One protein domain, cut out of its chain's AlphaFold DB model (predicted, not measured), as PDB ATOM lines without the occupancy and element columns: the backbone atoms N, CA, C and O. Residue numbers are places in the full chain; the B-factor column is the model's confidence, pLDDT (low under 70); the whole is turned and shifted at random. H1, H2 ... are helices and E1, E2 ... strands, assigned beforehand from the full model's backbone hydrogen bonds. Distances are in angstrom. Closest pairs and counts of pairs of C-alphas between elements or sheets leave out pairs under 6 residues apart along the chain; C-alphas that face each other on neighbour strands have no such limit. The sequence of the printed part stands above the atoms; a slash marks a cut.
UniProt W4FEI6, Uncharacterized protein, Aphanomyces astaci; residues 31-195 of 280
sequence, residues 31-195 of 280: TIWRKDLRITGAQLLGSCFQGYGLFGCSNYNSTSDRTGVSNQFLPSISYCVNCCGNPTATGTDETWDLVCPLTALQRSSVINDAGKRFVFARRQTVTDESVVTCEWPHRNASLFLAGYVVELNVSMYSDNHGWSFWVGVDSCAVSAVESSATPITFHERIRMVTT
ATOM      1  N   THR A  31     142.492 172.995 231.654       92.00
ATOM      2  CA  THR A  31     143.896 172.585 231.673       92.00
ATOM      3  C   THR A  31     144.013 171.072 231.562       92.00
ATOM      4  O   THR A  31     143.072 170.319 231.832       92.00
ATOM      5  N   ILE A  32     145.203 170.601 231.207       91.69
ATOM      6  CA  ILE A  32     145.586 169.216 231.448       91.69
ATOM      7  C   ILE A  32     146.058 169.123 232.901       91.69
ATOM      8  O   ILE A  32     146.957 169.849 233.326       91.69
ATOM      9  N   TRP A  33     145.441 168.244 233.686       92.00
ATOM     10  CA  TRP A  33     145.689 168.118 235.119       92.00
ATOM     11  C   TRP A  33     146.068 166.700 235.510       92.00
ATOM     12  O   TRP A  33     145.707 165.732 234.843       92.00
ATOM     13  N   ARG A  34     146.773 166.548 236.630       90.81
ATOM     14  CA  ARG A  34     147.057 165.224 237.187       90.81
ATOM     15  C   ARG A  34     145.789 164.590 237.755       90.81
ATOM     16  O   ARG A  34     145.005 165.249 238.440       90.81
ATOM     17  N   LYS A  35     145.608 163.291 237.520       87.50
ATOM     18  CA  LYS A  35     144.434 162.537 237.977       87.50
ATOM     19  C   LYS A  35     144.321 162.479 239.504       87.50
ATOM     20  O   LYS A  35     143.219 162.587 240.028       87.50
ATOM     21  N   ASP A  36     145.453 162.405 240.203       86.75
ATOM     22  CA  ASP A  36     145.498 162.270 241.669       86.75
ATOM     23  C   ASP A  36     145.212 163.576 242.420       86.75
ATOM     24  O   ASP A  36     145.037 163.576 243.639       86.75
ATOM     25  N   LEU A  37     145.197 164.707 241.711       87.50
ATOM     26  CA  LEU A  37     145.010 166.021 242.307       87.50
ATOM     27  C   LEU A  37     143.584 166.515 242.066       87.50
ATOM     28  O   LEU A  37     143.030 166.437 240.961       87.50
ATOM     29  N   ARG A  38     142.989 167.066 243.125       86.31
ATOM     30  CA  ARG A  38     141.721 167.791 243.030       86.31
ATOM     31  C   ARG A  38     141.983 169.174 242.443       86.31
ATOM     32  O   ARG A  38     142.977 169.809 242.775       86.31
ATOM     33  N   ILE A  39     141.079 169.604 241.576       88.38
ATOM     34  CA  ILE A  39     141.037 170.945 241.002       88.38
ATOM     35  C   ILE A  39     139.618 171.472 241.178       88.38
ATOM     36  O   ILE A  39     138.660 170.697 241.121       88.38
ATOM     37  N   THR A  40     139.496 172.763 241.449       86.38
ATOM     38  CA  THR A  40     138.207 173.441 241.628       86.38
ATOM     39  C   THR A  40     137.874 174.276 240.395       86.38
ATOM     40  O   THR A  40     138.783 174.713 239.689       86.38
ATOM     41  N   GLY A  41     136.587 174.514 240.126       82.25
ATOM     42  CA  GLY A  41     136.175 175.375 239.012       82.25
ATOM     43  C   GLY A  41     136.707 176.798 239.138       82.25
ATOM     44  O   GLY A  41     137.189 177.343 238.152       82.25
ATOM     45  N   ALA A  42     136.747 177.355 240.352       82.94
ATOM     46  CA  ALA A  42     137.327 178.675 240.608       82.94
ATOM     47  C   ALA A  42     138.791 178.790 240.139       82.94
ATOM     48  O   ALA A  42     139.180 179.799 239.561       82.94
ATOM     49  N   GLN A  43     139.598 177.736 240.324       84.31
ATOM     50  CA  GLN A  43     140.981 177.695 239.826       84.31
ATOM     51  C   GLN A  43     141.059 177.576 238.298       84.31
ATOM     52  O   GLN A  43     141.998 178.084 237.692       84.31
ATOM     53  N   LEU A  44     140.088 176.905 237.673       84.38
ATOM     54  CA  LEU A  44     140.022 176.763 236.217       84.38
ATOM     55  C   LEU A  44     139.603 178.061 235.529       84.38
ATOM     56  O   LEU A  44     140.123 178.370 234.466       84.38
ATOM     57  N   LEU A  45     138.706 178.841 236.133       82.19
ATOM     58  CA  LEU A  45     138.218 180.101 235.564       82.19
ATOM     59  C   LEU A  45     139.302 181.195 235.470       82.19
ATOM     60  O   LEU A  45     139.138 182.135 234.699       82.19
ATOM     61  N   GLY A  46     140.429 181.051 236.178       72.50
ATOM     62  CA  GLY A  46     141.612 181.909 236.011       72.50
ATOM     63  C   GLY A  46     142.577 181.459 234.904       72.50
ATOM     64  O   GLY A  46     143.460 182.211 234.507       72.50
ATOM     65  N   SER A  47     142.428 180.238 234.375       80.44
ATOM     66  CA  SER A  47     143.363 179.653 233.408       80.44
ATOM     67  C   SER A  47     142.632 179.221 232.143       80.44
ATOM     68  O   SER A  47     141.899 178.227 232.114       80.44
ATOM     69  N   CYS A  48     142.816 179.984 231.067       86.31
ATOM     70  CA  CYS A  48     142.289 179.554 229.784       86.31
ATOM     71  C   CYS A  48     143.077 178.369 229.226       86.31
ATOM     72  O   CYS A  48     144.259 178.198 229.521       86.31
ATOM     73  N   PHE A  49     142.417 177.544 228.420       89.94
ATOM     74  CA  PHE A  49     143.010 176.323 227.902       89.94
ATOM     75  C   PHE A  49     144.056 176.634 226.826       89.94
ATOM     76  O   PHE A  49     143.754 177.282 225.828       89.94
ATOM     77  N   GLN A  50     145.283 176.149 227.035       88.31
ATOM     78  CA  GLN A  50     146.457 176.407 226.182       88.31
ATOM     79  C   GLN A  50     146.982 175.119 225.520       88.31
ATOM     80  O   GLN A  50     148.169 175.001 225.207       88.31
ATOM     81  N   GLY A  51     146.120 174.105 225.396       87.75
ATOM     82  CA  GLY A  51     146.519 172.761 224.982       87.75
ATOM     83  C   GLY A  51     147.496 172.124 225.973       87.75
ATOM     84  O   GLY A  51     147.316 172.192 227.190       87.75
ATOM     85  N   TYR A  52     148.551 171.507 225.449       87.75
ATOM     86  CA  TYR A  52     149.630 170.886 226.214       87.75
ATOM     87  C   TYR A  52     150.664 171.911 226.722       87.75
ATOM     88  O   TYR A  52     151.581 171.550 227.457       87.75
ATOM     89  N   GLY A  53     150.532 173.193 226.359       84.56
ATOM     90  CA  GLY A  53     151.477 174.245 226.746       84.56
ATOM     91  C   GLY A  53     152.785 174.211 225.949       84.56
ATOM     92  O   GLY A  53     153.844 174.569 226.466       84.56
ATOM     93  N   LEU A  54     152.734 173.733 224.702       84.69
ATOM     94  CA  LEU A  54     153.866 173.783 223.778       84.69
ATOM     95  C   LEU A  54     153.939 175.155 223.091       84.69
ATOM     96  O   LEU A  54     152.925 175.807 222.854       84.69
ATOM     97  N   PHE A  55     155.157 175.584 222.759       81.88
ATOM     98  CA  PHE A  55     155.423 176.874 222.117       81.88
ATOM     99  C   PHE A  55     155.786 176.700 220.642       81.88
ATOM    100  O   PHE A  55     156.283 175.648 220.236       81.88
ATOM    101  N   GLY A  56     155.584 177.753 219.845       78.19
ATOM    102  CA  GLY A  56     155.954 177.756 218.424       78.19
ATOM    103  C   GLY A  56     155.108 176.817 217.561       78.19
ATOM    104  O   GLY A  56     155.585 176.327 216.540       78.19
ATOM    105  N   CYS A  57     153.877 176.534 217.987       83.38
ATOM    106  CA  CYS A  57     152.930 175.740 217.220       83.38
ATOM    107  C   CYS A  57     152.441 176.506 215.985       83.38
ATOM    108  O   CYS A  57     152.230 177.714 216.039       83.38
ATOM    109  N   SER A  58     152.211 175.800 214.881       83.25
ATOM    110  CA  SER A  58     151.560 176.346 213.687       83.25
ATOM    111  C   SER A  58     150.184 175.718 213.497       83.25
ATOM    112  O   SER A  58     150.062 174.499 213.621       83.25
ATOM    113  N   ASN A  59     149.171 176.516 213.148       81.38
ATOM    114  CA  ASN A  59     147.853 175.998 212.781       81.38
ATOM    115  C   ASN A  59     147.847 175.568 211.305       81.38
ATOM    116  O   ASN A  59     148.019 176.395 210.411       81.38
ATOM    117  N   TYR A  60     147.655 174.276 211.049       76.31
ATOM    118  CA  TYR A  60     147.611 173.708 209.701       76.31
ATOM    119  C   TYR A  60     146.250 173.930 209.017       76.31
ATOM    120  O   TYR A  60     146.154 173.892 207.790       76.31
ATOM    121  N   ASN A  61     145.192 174.219 209.783       70.69
ATOM    122  CA  ASN A  61     143.847 174.422 209.255       70.69
ATOM    123  C   ASN A  61     143.487 175.914 209.113       70.69
ATOM    124  O   ASN A  61     142.754 176.482 209.927       70.69
ATOM    125  N   SER A  62     143.951 176.536 208.025       54.50
ATOM    126  CA  SER A  62     143.706 177.954 207.706       54.50
ATOM    127  C   SER A  62     142.236 178.308 207.432       54.50
ATOM    128  O   SER A  62     141.862 179.475 207.504       54.50
ATOM    129  N   THR A  63     141.369 177.325 207.161       52.19
ATOM    130  CA  THR A  63     139.931 177.572 206.918       52.19
ATOM    131  C   THR A  63     139.132 177.872 208.194       52.19
ATOM    132  O   THR A  63     138.007 178.366 208.117       52.19
ATOM    133  N   SER A  64     139.724 177.614 209.367       52.25
ATOM    134  CA  SER A  64     139.149 177.896 210.690       52.25
ATOM    135  C   SER A  64     139.504 179.279 211.246       52.25
ATOM    136  O   SER A  64     138.974 179.660 212.284       52.25
ATOM    137  N   ASP A  65     140.352 180.056 210.557       54.25
ATOM    138  CA  ASP A  65     140.960 181.294 211.071       54.25
ATOM    139  C   ASP A  65     140.003 182.507 211.080       54.25
ATOM    140  O   ASP A  65     140.366 183.641 210.774       54.25
ATOM    141  N   ARG A  66     138.729 182.275 211.421       55.44
ATOM    142  CA  ARG A  66     137.661 183.285 211.449       55.44
ATOM    143  C   ARG A  66     137.911 184.396 212.474       55.44
ATOM    144  O   ARG A  66     137.288 185.448 212.380       55.44
ATOM    145  N   THR A  67     138.787 184.163 213.449       54.09
ATOM    146  CA  THR A  67     139.059 185.067 214.577       54.09
ATOM    147  C   THR A  67     140.522 185.522 214.657       54.09
ATOM    148  O   THR A  67     140.899 186.178 215.626       54.09
ATOM    149  N   GLY A  68     141.359 185.218 213.654       57.00
ATOM    150  CA  GLY A  68     142.793 185.532 213.706       57.00
ATOM    151  C   GLY A  68     143.548 184.683 214.736       57.00
ATOM    152  O   GLY A  68     144.482 185.161 215.381       57.00
ATOM    153  N   VAL A  69     143.129 183.426 214.891       61.28
ATOM    154  CA  VAL A  69     143.754 182.363 215.689       61.28
ATOM    155  C   VAL A  69     145.254 182.276 215.400       61.28
ATOM    156  O   VAL A  69     146.052 182.178 216.328       61.28
ATOM    157  N   SER A  70     145.659 182.433 214.136       60.12
ATOM    158  CA  SER A  70     147.071 182.396 213.728       60.12
ATOM    159  C   SER A  70     147.949 183.462 214.401       60.12
ATOM    160  O   SER A  70     149.131 183.221 214.634       60.12
ATOM    161  N   ASN A  71     147.380 184.615 214.779       58.59
ATOM    162  CA  ASN A  71     148.115 185.707 215.434       58.59
ATOM    163  C   ASN A  71     148.401 185.439 216.922       58.59
ATOM    164  O   ASN A  71     149.133 186.200 217.551       58.59
ATOM    165  N   GLN A  72     147.826 184.375 217.492       62.94
ATOM    166  CA  GLN A  72     147.987 184.021 218.903       62.94
ATOM    167  C   GLN A  72     149.169 183.070 219.146       62.94
ATOM    168  O   GLN A  72     149.609 182.922 220.284       62.94
ATOM    169  N   PHE A  73     149.723 182.450 218.098       70.44
ATOM    170  CA  PHE A  73     150.820 181.484 218.216       70.44
ATOM    171  C   PHE A  73     152.193 182.152 218.113       70.44
ATOM    172  O   PHE A  73     152.985 181.893 217.206       70.44
ATOM    173  N   LEU A  74     152.485 183.038 219.062       67.88
ATOM    174  CA  LEU A  74     153.809 183.640 219.174       67.88
ATOM    175  C   LEU A  74     154.781 182.663 219.861       67.88
ATOM    176  O   LEU A  74     154.407 181.976 220.810       67.88
ATOM    177  N   PRO A  75     156.057 182.601 219.442       65.25
ATOM    178  CA  PRO A  75     157.022 181.625 219.957       65.25
ATOM    179  C   PRO A  75     157.363 181.787 221.449       65.25
ATOM    180  O   PRO A  75     157.962 180.890 222.033       65.25
ATOM    181  N   SER A  76     156.993 182.909 222.068       66.81
ATOM    182  CA  SER A  76     157.268 183.235 223.472       66.81
ATOM    183  C   SER A  76     156.017 183.347 224.349       66.81
ATOM    184  O   SER A  76     156.146 183.663 225.530       66.81
ATOM    185  N   ILE A  77     154.818 183.129 223.797       66.69
ATOM    186  CA  ILE A  77     153.549 183.350 224.502       66.69
ATOM    187  C   ILE A  77     152.664 182.117 224.330       66.69
ATOM    188  O   ILE A  77     152.560 181.552 223.245       66.69
ATOM    189  N   SER A  78     152.028 181.691 225.415       67.31
ATOM    190  CA  SER A  78     150.995 180.662 225.379       67.31
ATOM    191  C   SER A  78     149.726 181.191 224.707       67.31
ATOM    192  O   SER A  78     149.263 182.283 225.039       67.31
ATOM    193  N   TYR A  79     149.137 180.411 223.805       76.94
ATOM    194  CA  TYR A  79     147.868 180.764 223.173       76.94
ATOM    195  C   TYR A  79     146.683 180.426 224.082       76.94
ATOM    196  O   TYR A  79     146.804 179.650 225.028       76.94
ATOM    197  N   CYS A  80     145.528 181.005 223.774       80.62
ATOM    198  CA  CYS A  80     144.298 180.800 224.517       80.62
ATOM    199  C   CYS A  80     143.235 180.268 223.563       80.62
ATOM    200  O   CYS A  80     142.929 180.916 222.561       80.62
ATOM    201  N   VAL A  81     142.691 179.083 223.837       82.81
ATOM    202  CA  VAL A  81     141.644 178.513 222.990       82.81
ATOM    203  C   VAL A  81     140.385 179.356 223.140       82.81
ATOM    204  O   VAL A  81     139.752 179.399 224.198       82.81
ATOM    205  N   ASN A  82     140.029 180.020 222.051       80.94
ATOM    206  CA  ASN A  82     138.812 180.803 221.934       80.94
ATOM    207  C   ASN A  82     137.842 180.010 221.076       80.94
ATOM    208  O   ASN A  82     138.248 179.470 220.050       80.94
ATOM    209  N   CYS A  83     136.575 179.964 221.475       75.25
ATOM    210  CA  CYS A  83     135.544 179.432 220.605       75.25
ATOM    211  C   CYS A  83     134.653 180.521 220.046       75.25
ATOM    212  O   CYS A  83     134.291 181.474 220.736       75.25
ATOM    213  N   CYS A  84     134.181 180.242 218.834       66.69
ATOM    214  CA  CYS A  84     132.826 180.532 218.410       66.69
ATOM    215  C   CYS A  84     132.583 182.040 218.261       66.69
ATOM    216  O   CYS A  84     131.945 182.693 219.087       66.69
ATOM    217  N   GLY A  85     133.080 182.600 217.155       56.78
ATOM    218  CA  GLY A  85     132.572 183.877 216.649       56.78
ATOM    219  C   GLY A  85     131.066 183.813 216.334       56.78
ATOM    220  O   GLY A  85     130.442 182.755 216.410       56.78
ATOM    221  N   ASN A  86     130.482 184.956 215.959       48.75
ATOM    222  CA  ASN A  86     129.048 185.108 215.668       48.75
ATOM    223  C   ASN A  86     128.484 183.934 214.827       48.75
ATOM    224  O   ASN A  86     129.093 183.579 213.809       48.75
ATOM    225  N   PRO A  87     127.336 183.333 215.199       50.22
ATOM    226  CA  PRO A  87     126.838 182.139 214.533       50.22
ATOM    227  C   PRO A  87     126.526 182.373 213.058       50.22
ATOM    228  O   PRO A  87     125.680 183.185 212.695       50.22
ATOM    229  N   THR A  88     127.207 181.617 212.195       47.28
ATOM    230  CA  THR A  88     126.960 181.616 210.749       47.28
ATOM    231  C   THR A  88     125.959 180.532 210.348       47.28
ATOM    232  O   THR A  88     125.705 179.584 211.096       47.28
ATOM    233  N   ALA A  89     125.412 180.635 209.134       39.69
ATOM    234  CA  ALA A  89     124.474 179.658 208.570       39.69
ATOM    235  C   ALA A  89     125.032 178.219 208.503       39.69
ATOM    236  O   ALA A  89     124.253 177.271 208.480       39.69
ATOM    237  N   THR A  90     126.359 178.048 208.517       45.94
ATOM    238  CA  THR A  90     127.054 176.749 208.478       45.94
ATOM    239  C   THR A  90     127.436 176.194 209.854       45.94
ATOM    240  O   THR A  90     128.047 175.134 209.924       45.94
ATOM    241  N   GLY A  91     127.057 176.871 210.944       54.59
ATOM    242  CA  GLY A  91     127.427 176.503 212.314       54.59
ATOM    243  C   GLY A  91     128.514 177.401 212.909       54.59
ATOM    244  O   GLY A  91     128.991 178.349 212.274       54.59
ATOM    245  N   THR A  92     128.854 177.117 214.161       64.62
ATOM    246  CA  THR A  92     129.932 177.745 214.952       64.62
ATOM    247  C   THR A  92     131.029 176.742 215.296       64.62
ATOM    248  O   THR A  92     131.890 177.032 216.119       64.62
ATOM    249  N   ASP A  93     130.999 175.569 214.660       73.62
ATOM    250  CA  ASP A  93     132.003 174.537 214.858       73.62
ATOM    251  C   ASP A  93     133.366 175.047 214.396       73.62
ATOM    252  O   ASP A  93     133.522 175.595 213.300       73.62
ATOM    253  N   GLU A  94     134.358 174.851 215.249       78.75
ATOM    254  CA  GLU A  94     135.704 175.365 215.067       78.75
ATOM    255  C   GLU A  94     136.698 174.229 215.300       78.75
ATOM    256  O   GLU A  94     136.465 173.312 216.086       78.75
ATOM    257  N   THR A  95     137.799 174.205 214.554       82.38
ATOM    258  CA  THR A  95     138.813 173.156 214.702       82.38
ATOM    259  C   THR A  95     140.192 173.765 214.611       82.38
ATOM    260  O   THR A  95     140.579 174.247 213.550       82.38
ATOM    261  N   TRP A  96     140.927 173.689 215.712       83.56
ATOM    262  CA  TRP A  96     142.312 174.117 215.812       83.56
ATOM    263  C   TRP A  96     143.176 172.889 215.550       83.56
ATOM    264  O   TRP A  96     143.059 171.900 216.273       83.56
ATOM    265  N   ASP A  97     143.982 172.916 214.492       87.38
ATOM    266  CA  ASP A  97     144.842 171.794 214.105       87.38
ATOM    267  C   ASP A  97     146.300 172.229 214.228       87.38
ATOM    268  O   ASP A  97     146.873 172.830 213.319       87.38
ATOM    269  N   LEU A  98     146.862 172.032 215.415       87.19
ATOM    270  CA  LEU A  98     148.145 172.580 215.813       87.19
ATOM    271  C   LEU A  98     149.243 171.542 215.645       87.19
ATOM    272  O   LEU A  98     149.143 170.399 216.096       87.19
ATOM    273  N   VAL A  99     150.335 171.981 215.035       89.94
ATOM    274  CA  VAL A  99     151.557 171.197 214.895       89.94
ATOM    275  C   VAL A  99     152.668 171.928 215.629       89.94
ATOM    276  O   VAL A  99     153.059 173.028 215.237       89.94
ATOM    277  N   CYS A 100     153.167 171.321 216.701       87.69
ATOM    278  CA  CYS A 100     154.165 171.912 217.583       87.69
ATOM    279  C   CYS A 100     155.498 171.153 217.464       87.69
ATOM    280  O   CYS A 100     155.522 169.932 217.649       87.69
ATOM    281  N   PRO A 101     156.628 171.818 217.175       89.50
ATOM    282  CA  PRO A 101     157.928 171.157 217.171       89.50
ATOM    283  C   PRO A 101     158.348 170.770 218.598       89.50
ATOM    284  O   PRO A 101     158.238 171.567 219.527       89.50
ATOM    285  N   LEU A 102     158.871 169.552 218.780       88.62
ATOM    286  CA  LEU A 102     159.325 169.064 220.084       88.62
ATOM    287  C   LEU A 102     160.840 169.215 220.260       88.62
ATOM    288  O   LEU A 102     161.652 168.603 219.548       88.62
ATOM    289  N   THR A 103     161.231 169.941 221.306       86.75
ATOM    290  CA  THR A 103     162.612 169.933 221.810       86.75
ATOM    291  C   THR A 103     162.979 168.562 222.391       86.75
ATOM    292  O   THR A 103     162.112 167.767 222.758       86.75
ATOM    293  N   ALA A 104     164.278 168.264 222.508       84.00
ATOM    294  CA  ALA A 104     164.747 166.980 223.042       84.00
ATOM    295  C   ALA A 104     164.215 166.687 224.463       84.00
ATOM    296  O   ALA A 104     163.849 165.553 224.761       84.00
ATOM    297  N   LEU A 105     164.107 167.718 225.310       82.25
ATOM    298  CA  LEU A 105     163.544 167.609 226.659       82.25
ATOM    299  C   LEU A 105     162.041 167.297 226.620       82.25
ATOM    300  O   LEU A 105     161.588 166.367 227.287       82.25
ATOM    301  N   GLN A 106     161.273 168.013 225.792       84.19
ATOM    302  CA  GLN A 106     159.828 167.796 225.668       84.19
ATOM    303  C   GLN A 106     159.499 166.398 225.145       84.19
ATOM    304  O   GLN A 106     158.563 165.783 225.646       84.19
ATOM    305  N   ARG A 107     160.301 165.845 224.222       84.00
ATOM    306  CA  ARG A 107     160.126 164.455 223.766       84.00
ATOM    307  C   ARG A 107     160.103 163.485 224.944       84.00
ATOM    308  O   ARG A 107     159.199 162.670 225.032       84.00
ATOM    309  N   SER A 108     161.026 163.612 225.896       78.00
ATOM    310  CA  SER A 108     161.050 162.715 227.059       78.00
ATOM    311  C   SER A 108     159.828 162.863 227.980       78.00
ATOM    312  O   SER A 108     159.353 161.868 228.523       78.00
ATOM    313  N   SER A 109     159.288 164.080 228.114       78.94
ATOM    314  CA  SER A 109     158.139 164.368 228.982       78.94
ATOM    315  C   SER A 109     156.795 163.990 228.358       78.94
ATOM    316  O   SER A 109     155.895 163.580 229.081       78.94
ATOM    317  N   VAL A 110     156.641 164.160 227.044       77.88
ATOM    318  CA  VAL A 110     155.364 163.989 226.327       77.88
ATOM    319  C   VAL A 110     155.121 162.525 225.961       77.88
ATOM    320  O   VAL A 110     154.003 162.024 226.050       77.88
ATOM    321  N   ILE A 111     156.182 161.814 225.571       71.19
ATOM    322  CA  ILE A 111     156.094 160.469 224.993       71.19
ATOM    323  C   ILE A 111     155.528 159.435 225.985       71.19
ATOM    324  O   ILE A 111     154.772 158.546 225.586       71.19
ATOM    325  N   ASN A 112     155.864 159.566 227.272       68.00
ATOM    326  CA  ASN A 112     155.458 158.642 228.342       68.00
ATOM    327  C   ASN A 112     154.478 159.259 229.337       68.00
ATOM    328  O   ASN A 112     154.334 158.782 230.462       68.00
ATOM    329  N   ASP A 113     153.797 160.315 228.918       76.25
ATOM    330  CA  ASP A 113     152.890 161.031 229.785       76.25
ATOM    331  C   ASP A 113     151.635 160.195 230.073       76.25
ATOM    332  O   ASP A 113     150.887 159.811 229.168       76.25
ATOM    333  N   ALA A 114     151.441 159.855 231.344       77.19
ATOM    334  CA  ALA A 114     150.336 159.047 231.837       77.19
ATOM    335  C   ALA A 114     149.841 159.603 233.180       77.19
ATOM    336  O   ALA A 114     150.556 160.319 233.880       77.19
ATOM    337  N   GLY A 115     148.602 159.273 233.557       82.75
ATOM    338  CA  GLY A 115     148.017 159.737 234.822       82.75
ATOM    339  C   GLY A 115     147.560 161.199 234.801       82.75
ATOM    340  O   GLY A 115     147.400 161.822 235.855       82.75
ATOM    341  N   LYS A 116     147.340 161.755 233.609       89.94
ATOM    342  CA  LYS A 116     146.706 163.059 233.417       89.94
ATOM    343  C   LYS A 116     145.229 162.904 233.057       89.94
ATOM    344  O   LYS A 116     144.721 161.801 232.894       89.94
ATOM    345  N   ARG A 117     144.521 164.018 233.007       92.56
ATOM    346  CA  ARG A 117     143.138 164.143 232.558       92.56
ATOM    347  C   ARG A 117     142.931 165.562 232.063       92.56
ATOM    348  O   ARG A 117     143.568 166.488 232.559       92.56
ATOM    349  N   PHE A 118     142.044 165.728 231.106       93.75
ATOM    350  CA  PHE A 118     141.612 167.038 230.662       93.75
ATOM    351  C   PHE A 118     140.497 167.503 231.590       93.75
ATOM    352  O   PHE A 118     139.582 166.739 231.897       93.75
ATOM    353  N   VAL A 119     140.596 168.732 232.075       94.44
ATOM    354  CA  VAL A 119     139.602 169.337 232.959       94.44
ATOM    355  C   VAL A 119     139.211 170.690 232.395       94.44
ATOM    356  O   VAL A 119     140.071 171.501 232.064       94.44
ATOM    357  N   PHE A 120     137.912 170.921 232.283       94.12
ATOM    358  CA  PHE A 120     137.330 172.124 231.704       94.12
ATOM    359  C   PHE A 120     136.270 172.690 232.640       94.12
ATOM    360  O   PHE A 120     135.589 171.939 233.340       94.12
ATOM    361  N   ALA A 121     136.113 174.009 232.658       92.19
ATOM    362  CA  ALA A 121     135.006 174.640 233.367       92.19
ATOM    363  C   ALA A 121     133.706 174.441 232.574       92.19
ATOM    364  O   ALA A 121     133.660 174.726 231.374       92.19
ATOM    365  N   ARG A 122     132.644 173.965 233.235       90.94
ATOM    366  CA  ARG A 122     131.343 173.782 232.579       90.94
ATOM    367  C   ARG A 122     130.689 175.116 232.249       90.94
ATOM    368  O   ARG A 122     130.237 175.304 231.128       90.94
ATOM    369  N   ARG A 123     130.687 176.034 233.218       88.06
ATOM    370  CA  ARG A 123     130.287 177.439 233.072       88.06
ATOM    371  C   ARG A 123     128.914 177.628 232.401       88.06
ATOM    372  O   ARG A 123     128.771 178.437 231.487       88.06
ATOM    373  N   GLN A 124     127.886 176.905 232.859       86.38
ATOM    374  CA  GLN A 124     126.502 177.121 232.398       86.38
ATOM    375  C   GLN A 124     125.958 178.487 232.833       86.38
ATOM    376  O   GLN A 124     125.173 179.116 232.129       86.38
ATOM    377  N   THR A 125     126.414 178.966 233.987       83.44
ATOM    378  CA  THR A 125     126.222 180.335 234.470       83.44
ATOM    379  C   THR A 125     127.584 180.960 234.766       83.44
ATOM    380  O   THR A 125     128.584 180.253 234.885       83.44
ATOM    381  N   VAL A 126     127.648 182.287 234.911       80.12
ATOM    382  CA  VAL A 126     128.896 182.994 235.269       80.12
ATOM    383  C   VAL A 126     129.493 182.477 236.586       80.12
ATOM    384  O   VAL A 126     130.708 182.454 236.751       80.12
ATOM    385  N   THR A 127     128.646 182.033 237.515       83.06
ATOM    386  CA  THR A 127     129.043 181.525 238.836       83.06
ATOM    387  C   THR A 127     129.166 179.999 238.885       83.06
ATOM    388  O   THR A 127     129.301 179.437 239.969       83.06
ATOM    389  N   ASP A 128     129.025 179.302 237.756       85.06
ATOM    390  CA  ASP A 128     129.104 177.842 237.717       85.06
ATOM    391  C   ASP A 128     130.565 177.378 237.809       85.06
ATOM    392  O   ASP A 128     131.344 177.487 236.862       85.06
ATOM    393  N   GLU A 129     130.915 176.819 238.967       87.12
ATOM    394  CA  GLU A 129     132.235 176.257 239.266       87.12
ATOM    395  C   GLU A 129     132.322 174.740 239.015       87.12
ATOM    396  O   GLU A 129     133.270 174.074 239.450       87.12
ATOM    397  N   SER A 130     131.331 174.143 238.351       91.56
ATOM    398  CA  SER A 130     131.385 172.721 238.028       91.56
ATOM    399  C   SER A 130     132.422 172.423 236.941       91.56
ATOM    400  O   SER A 130     132.707 173.229 236.052       91.56
ATOM    401  N   VAL A 131     133.022 171.235 237.035       92.69
ATOM    402  CA  VAL A 131     134.140 170.816 236.184       92.69
ATOM    403  C   VAL A 131     133.712 169.645 235.312       92.69
ATOM    404  O   VAL A 131     133.186 168.644 235.803       92.69
ATOM    405  N   VAL A 132     133.983 169.747 234.018       94.56
ATOM    406  CA  VAL A 132     133.895 168.647 233.059       94.56
ATOM    407  C   VAL A 132     135.263 167.997 232.950       94.56
ATOM    408  O   VAL A 132     136.278 168.674 232.811       94.56
ATOM    409  N   THR A 133     135.308 166.673 233.061       94.50
ATOM    410  CA  THR A 133     136.557 165.908 233.032       94.50
ATOM    411  C   THR A 133     136.539 164.912 231.885       94.50
ATOM    412  O   THR A 133     135.565 164.180 231.733       94.50
ATOM    413  N   CYS A 134     137.651 164.826 231.160       94.31
ATOM    414  CA  CYS A 134     137.940 163.748 230.232       94.31
ATOM    415  C   CYS A 134     139.207 163.011 230.611       94.31
ATOM    416  O   CYS A 134     140.237 163.611 230.920       94.31
ATOM    417  N   GLU A 135     139.123 161.689 230.584       92.81
ATOM    418  CA  GLU A 135     140.269 160.838 230.861       92.81
ATOM    419  C   GLU A 135     141.353 161.018 229.793       92.81
ATOM    420  O   GLU A 135     141.080 161.390 228.649       92.81
ATOM    421  N   TRP A 136     142.602 160.761 230.189       90.12
ATOM    422  CA  TRP A 136     143.702 160.666 229.233       90.12
ATOM    423  C   TRP A 136     143.358 159.643 228.149       90.12
ATOM    424  O   TRP A 136     142.797 158.592 228.482       90.12
ATOM    425  N   PRO A 137     143.690 159.903 226.875       88.06
ATOM    426  CA  PRO A 137     143.317 158.992 225.816       88.06
ATOM    427  C   PRO A 137     143.955 157.620 226.032       88.06
ATOM    428  O   PRO A 137     145.123 157.489 226.417       88.06
ATOM    429  N   HIS A 138     143.159 156.585 225.786       84.69
ATOM    430  CA  HIS A 138     143.641 155.214 225.834       84.69
ATOM    431  C   HIS A 138     144.566 154.952 224.642       84.69
ATOM    432  O   HIS A 138     144.283 155.415 223.537       84.69
ATOM    433  N   ARG A 139     145.672 154.236 224.883       83.50
ATOM    434  CA  ARG A 139     146.704 153.960 223.880       83.50
ATOM    435  C   ARG A 139     146.668 152.493 223.481       83.50
ATOM    436  O   ARG A 139     146.874 151.650 224.353       83.50
ATOM    437  N   ASN A 140     146.427 152.204 222.203       79.12
ATOM    438  CA  ASN A 140     146.120 150.840 221.741       79.12
ATOM    439  C   ASN A 140     146.981 150.336 220.577       79.12
ATOM    440  O   ASN A 140     146.973 149.136 220.311       79.12
ATOM    441  N   ALA A 141     147.680 151.212 219.860       72.31
ATOM    442  CA  ALA A 141     148.314 150.894 218.585       72.31
ATOM    443  C   ALA A 141     149.850 151.009 218.606       72.31
ATOM    444  O   ALA A 141     150.515 150.274 217.876       72.31
ATOM    445  N   SER A 142     150.438 151.901 219.409       76.81
ATOM    446  CA  SER A 142     151.868 152.213 219.370       76.81
ATOM    447  C   SER A 142     152.501 152.506 220.739       76.81
ATOM    448  O   SER A 142     151.840 152.636 221.767       76.81
ATOM    449  N   LEU A 143     153.837 152.596 220.736       76.81
ATOM    450  CA  LEU A 143     154.663 152.853 221.920       76.81
ATOM    451  C   LEU A 143     154.658 154.323 222.362       76.81
ATOM    452  O   LEU A 143     154.836 154.600 223.547       76.81
ATOM    453  N   PHE A 144     154.494 155.267 221.428       83.62
ATOM    454  CA  PHE A 144     154.728 156.689 221.678       83.62
ATOM    455  C   PHE A 144     153.507 157.550 221.353       83.62
ATOM    456  O   PHE A 144     152.931 157.454 220.267       83.62
ATOM    457  N   LEU A 145     153.165 158.449 222.280       87.88
ATOM    458  CA  LEU A 145     152.149 159.476 222.061       87.88
ATOM    459  C   LEU A 145     152.711 160.567 221.138       87.88
ATOM    460  O   LEU A 145     153.653 161.268 221.505       87.88
ATOM    461  N   ALA A 146     152.134 160.704 219.946       90.12
ATOM    462  CA  ALA A 146     152.496 161.719 218.955       90.12
ATOM    463  C   ALA A 146     151.551 162.930 218.963       90.12
ATOM    464  O   ALA A 146     151.835 163.941 218.321       90.12
ATOM    465  N   GLY A 147     150.437 162.843 219.683       91.62
ATOM    466  CA  GLY A 147     149.443 163.901 219.744       91.62
ATOM    467  C   GLY A 147     148.150 163.455 220.409       91.62
ATOM    468  O   GLY A 147     148.031 162.316 220.868       91.62
ATOM    469  N   TYR A 148     147.156 164.333 220.416       92.75
ATOM    470  CA  TYR A 148     145.790 163.993 220.795       92.75
ATOM    471  C   TYR A 148     144.780 164.771 219.956       92.75
ATOM    472  O   TYR A 148     145.060 165.855 219.438       92.75
ATOM    473  N   VAL A 149     143.580 164.209 219.860       93.50
ATOM    474  CA  VAL A 149     142.396 164.909 219.374       93.50
ATOM    475  C   VAL A 149     141.451 165.071 220.553       93.50
ATOM    476  O   VAL A 149     141.035 164.079 221.148       93.50
ATOM    477  N   VAL A 150     141.125 166.310 220.906       93.62
ATOM    478  CA  VAL A 150     140.097 166.625 221.897       93.62
ATOM    479  C   VAL A 150     138.879 167.188 221.182       93.62
ATOM    480  O   VAL A 150     138.972 168.150 220.421       93.62
ATOM    481  N   GLU A 151     137.734 166.571 221.419       92.75
ATOM    482  CA  GLU A 151     136.434 167.038 220.968       92.75
ATOM    483  C   GLU A 151     135.697 167.642 222.161       92.75
ATOM    484  O   GLU A 151     135.518 166.991 223.189       92.75
ATOM    485  N   LEU A 152     135.322 168.910 222.041       91.62
ATOM    486  CA  LEU A 152     134.631 169.687 223.056       91.62
ATOM    487  C   LEU A 152     133.241 170.020 222.537       91.62
ATOM    488  O   LEU A 152     133.109 170.702 221.523       91.62
ATOM    489  N   ASN A 153     132.215 169.588 223.261       90.81
ATOM    490  CA  ASN A 153     130.873 170.108 223.060       90.81
ATOM    491  C   ASN A 153     130.745 171.375 223.888       90.81
ATOM    492  O   ASN A 153     130.861 171.338 225.117       90.81
ATOM    493  N   VAL A 154     130.557 172.489 223.197       87.69
ATOM    494  CA  VAL A 154     130.508 173.813 223.804       87.69
ATOM    495  C   VAL A 154     129.138 174.435 223.603       87.69
ATOM    496  O   VAL A 154     128.530 174.311 222.536       87.69
ATOM    497  N   SER A 155     128.683 175.153 224.621       85.00
ATOM    498  CA  SER A 155     127.478 175.969 224.564       85.00
ATOM    499  C   SER A 155     127.831 177.426 224.812       85.00
ATOM    500  O   SER A 155     128.636 177.766 225.683       85.00
ATOM    501  N   MET A 156     127.217 178.295 224.015       80.31
ATOM    502  CA  MET A 156     127.292 179.737 224.203       80.31
ATOM    503  C   MET A 156     126.123 180.166 225.077       80.31
ATOM    504  O   MET A 156     124.962 179.909 224.746       80.31
ATOM    505  N   TYR A 157     126.437 180.839 226.171       80.69
ATOM    506  CA  TYR A 157     125.464 181.402 227.089       80.69
ATOM    507  C   TYR A 157     125.514 182.920 227.018       80.69
ATOM    508  O   TYR A 157     126.541 183.518 226.690       80.69
ATOM    509  N   SER A 158     124.385 183.546 227.319       79.62
ATOM    510  CA  SER A 158     124.273 184.993 227.362       79.62
ATOM    511  C   SER A 158     123.424 185.419 228.542       79.62
ATOM    512  O   SER A 158     122.408 184.780 228.821       79.62
ATOM    513  N   ASP A 159     123.786 186.538 229.152       75.44
ATOM    514  CA  ASP A 159     122.969 187.206 230.164       75.44
ATOM    515  C   ASP A 159     122.557 188.604 229.686       75.44
ATOM    516  O   ASP A 159     123.003 189.086 228.635       75.44
ATOM    517  N   ASN A 160     121.669 189.246 230.442       71.69
ATOM    518  CA  ASN A 160     121.249 190.631 230.254       71.69
ATOM    519  C   ASN A 160     120.767 190.928 228.830       71.69
ATOM    520  O   ASN A 160     121.139 191.944 228.266       71.69
ATOM    521  N   HIS A 161     119.957 190.058 228.222       67.50
ATOM    522  CA  HIS A 161     119.475 190.222 226.839       67.50
ATOM    523  C   HIS A 161     120.579 190.223 225.758       67.50
ATOM    524  O   HIS A 161     120.395 190.816 224.696       67.50
ATOM    525  N   GLY A 162     121.707 189.548 226.001       67.44
ATOM    526  CA  GLY A 162     122.763 189.357 224.999       67.44
ATOM    527  C   GLY A 162     123.910 190.364 225.067       67.44
ATOM    528  O   GLY A 162     124.729 190.401 224.155       67.44
ATOM    529  N   TRP A 163     123.980 191.175 226.126       68.00
ATOM    530  CA  TRP A 163     125.053 192.162 226.315       68.00
ATOM    531  C   TRP A 163     126.350 191.539 226.836       68.00
ATOM    532  O   TRP A 163     127.433 192.058 226.574       68.00
ATOM    533  N   SER A 164     126.246 190.414 227.538       75.56
ATOM    534  CA  SER A 164     127.374 189.630 228.030       75.56
ATOM    535  C   SER A 164     127.224 188.196 227.545       75.56
ATOM    536  O   SER A 164     126.146 187.607 227.673       75.56
ATOM    537  N   PHE A 165     128.292 187.641 226.981       77.69
ATOM    538  CA  PHE A 165     128.322 186.277 226.475       77.69
ATOM    539  C   PHE A 165     129.529 185.532 227.020       77.69
ATOM    540  O   PHE A 165     130.624 186.082 227.163       77.69
ATOM    541  N   TRP A 166     129.332 184.249 227.276       84.75
ATOM    542  CA  TRP A 166     130.409 183.367 227.666       84.75
ATOM    543  C   TRP A 166     130.251 181.979 227.068       84.75
ATOM    544  O   TRP A 166     129.168 181.570 226.651       84.75
ATOM    545  N   VAL A 167     131.366 181.256 227.022       83.69
ATOM    546  CA  VAL A 167     131.411 179.878 226.537       83.69
ATOM    547  C   VAL A 167     131.587 178.936 227.719       83.69
ATOM    548  O   VAL A 167     132.435 179.166 228.588       83.69
ATOM    549  N   GLY A 168     130.769 177.889 227.730       87.94
ATOM    550  CA  GLY A 168     130.855 176.760 228.645       87.94
ATOM    551  C   GLY A 168     131.104 175.448 227.901       87.94
ATOM    552  O   GLY A 168     130.752 175.318 226.727       87.94
ATOM    553  N   VAL A 169     131.731 174.481 228.573       91.06
ATOM    554  CA  VAL A 169     131.976 173.132 228.038       91.06
ATOM    555  C   VAL A 169     130.973 172.168 228.655       91.06
ATOM    556  O   VAL A 169     131.011 171.931 229.855       91.06
ATOM    557  N   ASP A 170     130.099 171.564 227.855       90.88
ATOM    558  CA  ASP A 170     129.093 170.618 228.355       90.88
ATOM    559  C   ASP A 170     129.661 169.208 228.517       90.88
ATOM    560  O   ASP A 170     129.411 168.518 229.509       90.88
ATOM    561  N   SER A 171     130.453 168.776 227.540       92.19
ATOM    562  CA  SER A 171     131.113 167.474 227.547       92.19
ATOM    563  C   SER A 171     132.384 167.509 226.712       92.19
ATOM    564  O   SER A 171     132.521 168.334 225.810       92.19
ATOM    565  N   CYS A 172     133.286 166.569 226.960       94.25
ATOM    566  CA  CYS A 172     134.466 166.379 226.133       94.25
ATOM    567  C   CYS A 172     134.649 164.897 225.765       94.25
ATOM    568  O   CYS A 172     134.088 164.005 226.407       94.25
ATOM    569  N   ALA A 173     135.459 164.641 224.744       94.56
ATOM    570  CA  ALA A 173     135.985 163.330 224.392       94.56
ATOM    571  C   ALA A 173     137.430 163.488 223.910       94.56
ATOM    572  O   ALA A 173     137.779 164.511 223.323       94.56
ATOM    573  N   VAL A 174     138.286 162.499 224.174       94.12
ATOM    574  CA  VAL A 174     139.707 162.572 223.806       94.12
ATOM    575  C   VAL A 174     140.156 161.259 223.183       94.12
ATOM    576  O   VAL A 174     139.877 160.185 223.714       94.12
ATOM    577  N   SER A 175     140.892 161.350 222.080       92.94
ATOM    578  CA  SER A 175     141.557 160.222 221.430       92.94
ATOM    579  C   SER A 175     143.048 160.501 221.230       92.94
ATOM    580  O   SER A 175     143.480 161.650 221.127       92.94
ATOM    581  N   ALA A 176     143.860 159.442 221.243       91.62
ATOM    582  CA  ALA A 176     145.304 159.550 221.069       91.62
ATOM    583  C   ALA A 176     145.663 159.569 219.582       91.62
ATOM    584  O   ALA A 176     145.070 158.855 218.774       91.62
ATOM    585  N   VAL A 177     146.689 160.347 219.245       90.56
ATOM    586  CA  VAL A 177     147.429 160.205 217.993       90.56
ATOM    587  C   VAL A 177     148.740 159.511 218.332       90.56
ATOM    588  O   VAL A 177     149.529 159.981 219.152       90.56
ATOM    589  N   GLU A 178     148.951 158.354 217.725       89.44
ATOM    590  CA  GLU A 178     149.972 157.387 218.110       89.44
ATOM    591  C   GLU A 178     151.008 157.218 216.989       89.44
ATOM    592  O   GLU A 178     150.663 157.231 215.809       89.44
ATOM    593  N   SER A 179     152.287 157.073 217.350       87.06
ATOM    594  CA  SER A 179     153.381 156.808 216.400       87.06
ATOM    595  C   SER A 179     154.256 155.640 216.849       87.06
ATOM    596  O   SER A 179     154.491 155.441 218.043       87.06
ATOM    597  N   SER A 180     154.747 154.851 215.892       85.12
ATOM    598  CA  SER A 180     155.690 153.749 216.127       85.12
ATOM    599  C   SER A 180     157.138 154.221 216.305       85.12
ATOM    600  O   SER A 180     157.951 153.503 216.881       85.12
ATOM    601  N   ALA A 181     157.456 155.435 215.850       86.56
ATOM    602  CA  ALA A 181     158.756 156.081 216.005       86.56
ATOM    603  C   ALA A 181     158.658 157.284 216.948       86.56
ATOM    604  O   ALA A 181     157.599 157.901 217.076       86.56
ATOM    605  N   THR A 182     159.774 157.634 217.595       86.06
ATOM    606  CA  THR A 182     159.835 158.785 218.504       86.06
ATOM    607  C   THR A 182     159.441 160.065 217.758       86.06
ATOM    608  O   THR A 182     160.163 160.460 216.834       86.06
ATOM    609  N   PRO A 183     158.329 160.721 218.130       87.75
ATOM    610  CA  PRO A 183     157.838 161.886 217.411       87.75
ATOM    611  C   PRO A 183     158.772 163.087 217.604       87.75
ATOM    612  O   PRO A 183     159.240 163.370 218.708       87.75
ATOM    613  N   ILE A 184     159.043 163.798 216.510       89.94
ATOM    614  CA  ILE A 184     159.763 165.084 216.509       89.94
ATOM    615  C   ILE A 184     158.809 166.284 216.533       89.94
ATOM    616  O   ILE A 184     159.218 167.394 216.866       89.94
ATOM    617  N   THR A 185     157.542 166.047 216.208       90.69
ATOM    618  CA  THR A 185     156.443 167.009 216.220       90.69
ATOM    619  C   THR A 185     155.296 166.434 217.033       90.69
ATOM    620  O   THR A 185     155.080 165.222 217.036       90.69
ATOM    621  N   PHE A 186     154.572 167.304 217.721       91.25
ATOM    622  CA  PHE A 186     153.376 166.959 218.467       91.25
ATOM    623  C   PHE A 186     152.151 167.549 217.783       91.25
ATOM    624  O   PHE A 186     152.166 168.719 217.394       91.25
ATOM    625  N   HIS A 187     151.118 166.729 217.628       91.69
ATOM    626  CA  HIS A 187     149.880 167.108 216.958       91.69
ATOM    627  C   HIS A 187     148.773 167.329 217.991       91.69
ATOM    628  O   HIS A 187     148.364 166.393 218.676       91.69
ATOM    629  N   GLU A 188     148.271 168.554 218.099       90.94
ATOM    630  CA  GLU A 188     147.132 168.879 218.957       90.94
ATOM    631  C   GLU A 188     145.960 169.294 218.086       90.94
ATOM    632  O   GLU A 188     145.990 170.342 217.445       90.94
ATOM    633  N   ARG A 189     144.905 168.484 218.079       90.69
ATOM    634  CA  ARG A 189     143.685 168.823 217.356       90.69
ATOM    635  C   ARG A 189     142.553 169.072 218.334       90.69
ATOM    636  O   ARG A 189     142.101 168.154 219.009       90.69
ATOM    637  N   ILE A 190     142.075 170.305 218.392       89.06
ATOM    638  CA  ILE A 190     141.006 170.737 219.294       89.06
ATOM    639  C   ILE A 190     139.787 171.040 218.434       89.06
ATOM    640  O   ILE A 190     139.756 172.030 217.704       89.06
ATOM    641  N   ARG A 191     138.793 170.157 218.479       87.88
ATOM    642  CA  ARG A 191     137.529 170.298 217.762       87.88
ATOM    643  C   ARG A 191     136.468 170.796 218.729       87.88
ATOM    644  O   ARG A 191     136.125 170.099 219.672       87.88
ATOM    645  N   MET A 192     135.932 171.975 218.475       86.25
ATOM    646  CA  MET A 192     134.823 172.543 219.226       86.25
ATOM    647  C   MET A 192     133.556 172.390 218.395       86.25
ATOM    648  O   MET A 192     133.467 172.914 217.286       86.25
ATOM    649  N   VAL A 193     132.600 171.635 218.919       83.94
ATOM    650  CA  VAL A 193     131.288 171.415 218.315       83.94
ATOM    651  C   VAL A 193     130.287 172.213 219.125       83.94
ATOM    652  O   VAL A 193     130.133 171.994 220.328       83.94
ATOM    653  N   THR A 194     129.623 173.172 218.486       76.44
ATOM    654  CA  THR A 194     128.647 173.982 219.207       76.44
ATOM    655  C   THR A 194     127.317 173.266 219.253       76.44
ATOM    656  O   THR A 194     126.619 173.122 218.245       76.44
ATOM    657  N   THR A 195     126.908 172.880 220.450       71.00
ATOM    658  CA  THR A 195     125.539 172.454 220.676       71.00
ATOM    659  C   THR A 195     124.694 173.711 220.787       71.00
ATOM    660  O   THR A 195     124.817 174.468 221.746       71.00
TER     661      THR A 195
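What this domain is: This is residues 31 to 195 of the 280 residues of an uncharacterized protein of Aphanomyces astaci (UniProt W4FEI6). A twisted wall of four strands, E2, E7, E5 and E6, is partly face to face with a smaller sheet, E1, E3 and E4, in a two-sheet sandwich; the long hairpin E5 and E6 makes the length, and H3 runs across the larger sheet near one end. Two long stretches with no named element, residues 46 to 68 and 73 to 93, lie either side of the short H2, and residues 58 to 59 pair with E2 at the larger sheet's edge. The printed part has 165 residues with three named helices and seven named strands, in the order E1 H1 H2 E2 H3 E3 E4 E5 E6 E7. The larger sheet, order E2 E7 E5 E6, is mixed and the smaller, order E1 E3 E4, antiparallel; the class is mixed, helices and strands, with under half of the residues in named elements. The whole is compact, with a radius of gyration of the C-alphas of 16.2 A and spans of 53 by 37 by 30 A.

Where its parts are: In the larger sheet, E5 is residues 144 to 159, 44.9 A long, E6 residues 164 to 179, 43.5 A, E7 residues 185 to 194, 28.8 A, and E2 residues 94 to 101, 22.7 A. C-alpha 144 is at (154.728, 156.689, 221.678) and C-alpha 194 at (128.647, 173.982, 219.207). In the smaller sheet, E1 is residues 31 to 34, beginning at C-alpha (143.896, 172.585, 231.673), E3 residues 116 to 121 and E4 residues 131 to 135. H1 is residues 41 to 45, H2 residues 69 to 72 and H3 residues 104 to 111.

How they stand to each other: E5 and E6 form an antiparallel hairpin, with N 151 and O 173 2.8 A apart; E6 bends by 61 degrees at residue 171. E7 is parallel to E5, with N 150 and O 189 2.8 A apart, and antiparallel to E2, with N 96 and O 190 2.8 A apart. H3 is on this sheet at a height of 9.0 A, across the strands at 72 degrees to E5 on the local plane. The two sheets' facing parts are 9.4 A centre to centre; the closest C-alphas of E4 and E6, Cys 134 and Cys 172, are 6.0 A apart. E3 is antiparallel to E1, with N 33 and O 117 2.8 A apart, and to E4 in a hairpin, with N 118 and O 134 2.8 A apart. H1 is on the smaller sheet at a height of 5.7 A; its closest C-alpha pair with E3, Gly 41 and Ala 121, is 5.8 A apart. H2 is on neither sheet. Every O i to N i+4 pair is within hydrogen-bond range in H1 and 3 of 4 in H3; H2 is too short for such a pair.

The domain as a whole: The two C-alphas farthest apart, those of His 161 and Ala 181, are 53.2 A apart. The printed part has no cut. The links H1 to H2 and H2 to E2 are long. The mean pLDDT of the printed part is 80.8, and it is under 70 at residues 62 to 72, 74 to 78, 84 to 92, 112 and 161 to 163.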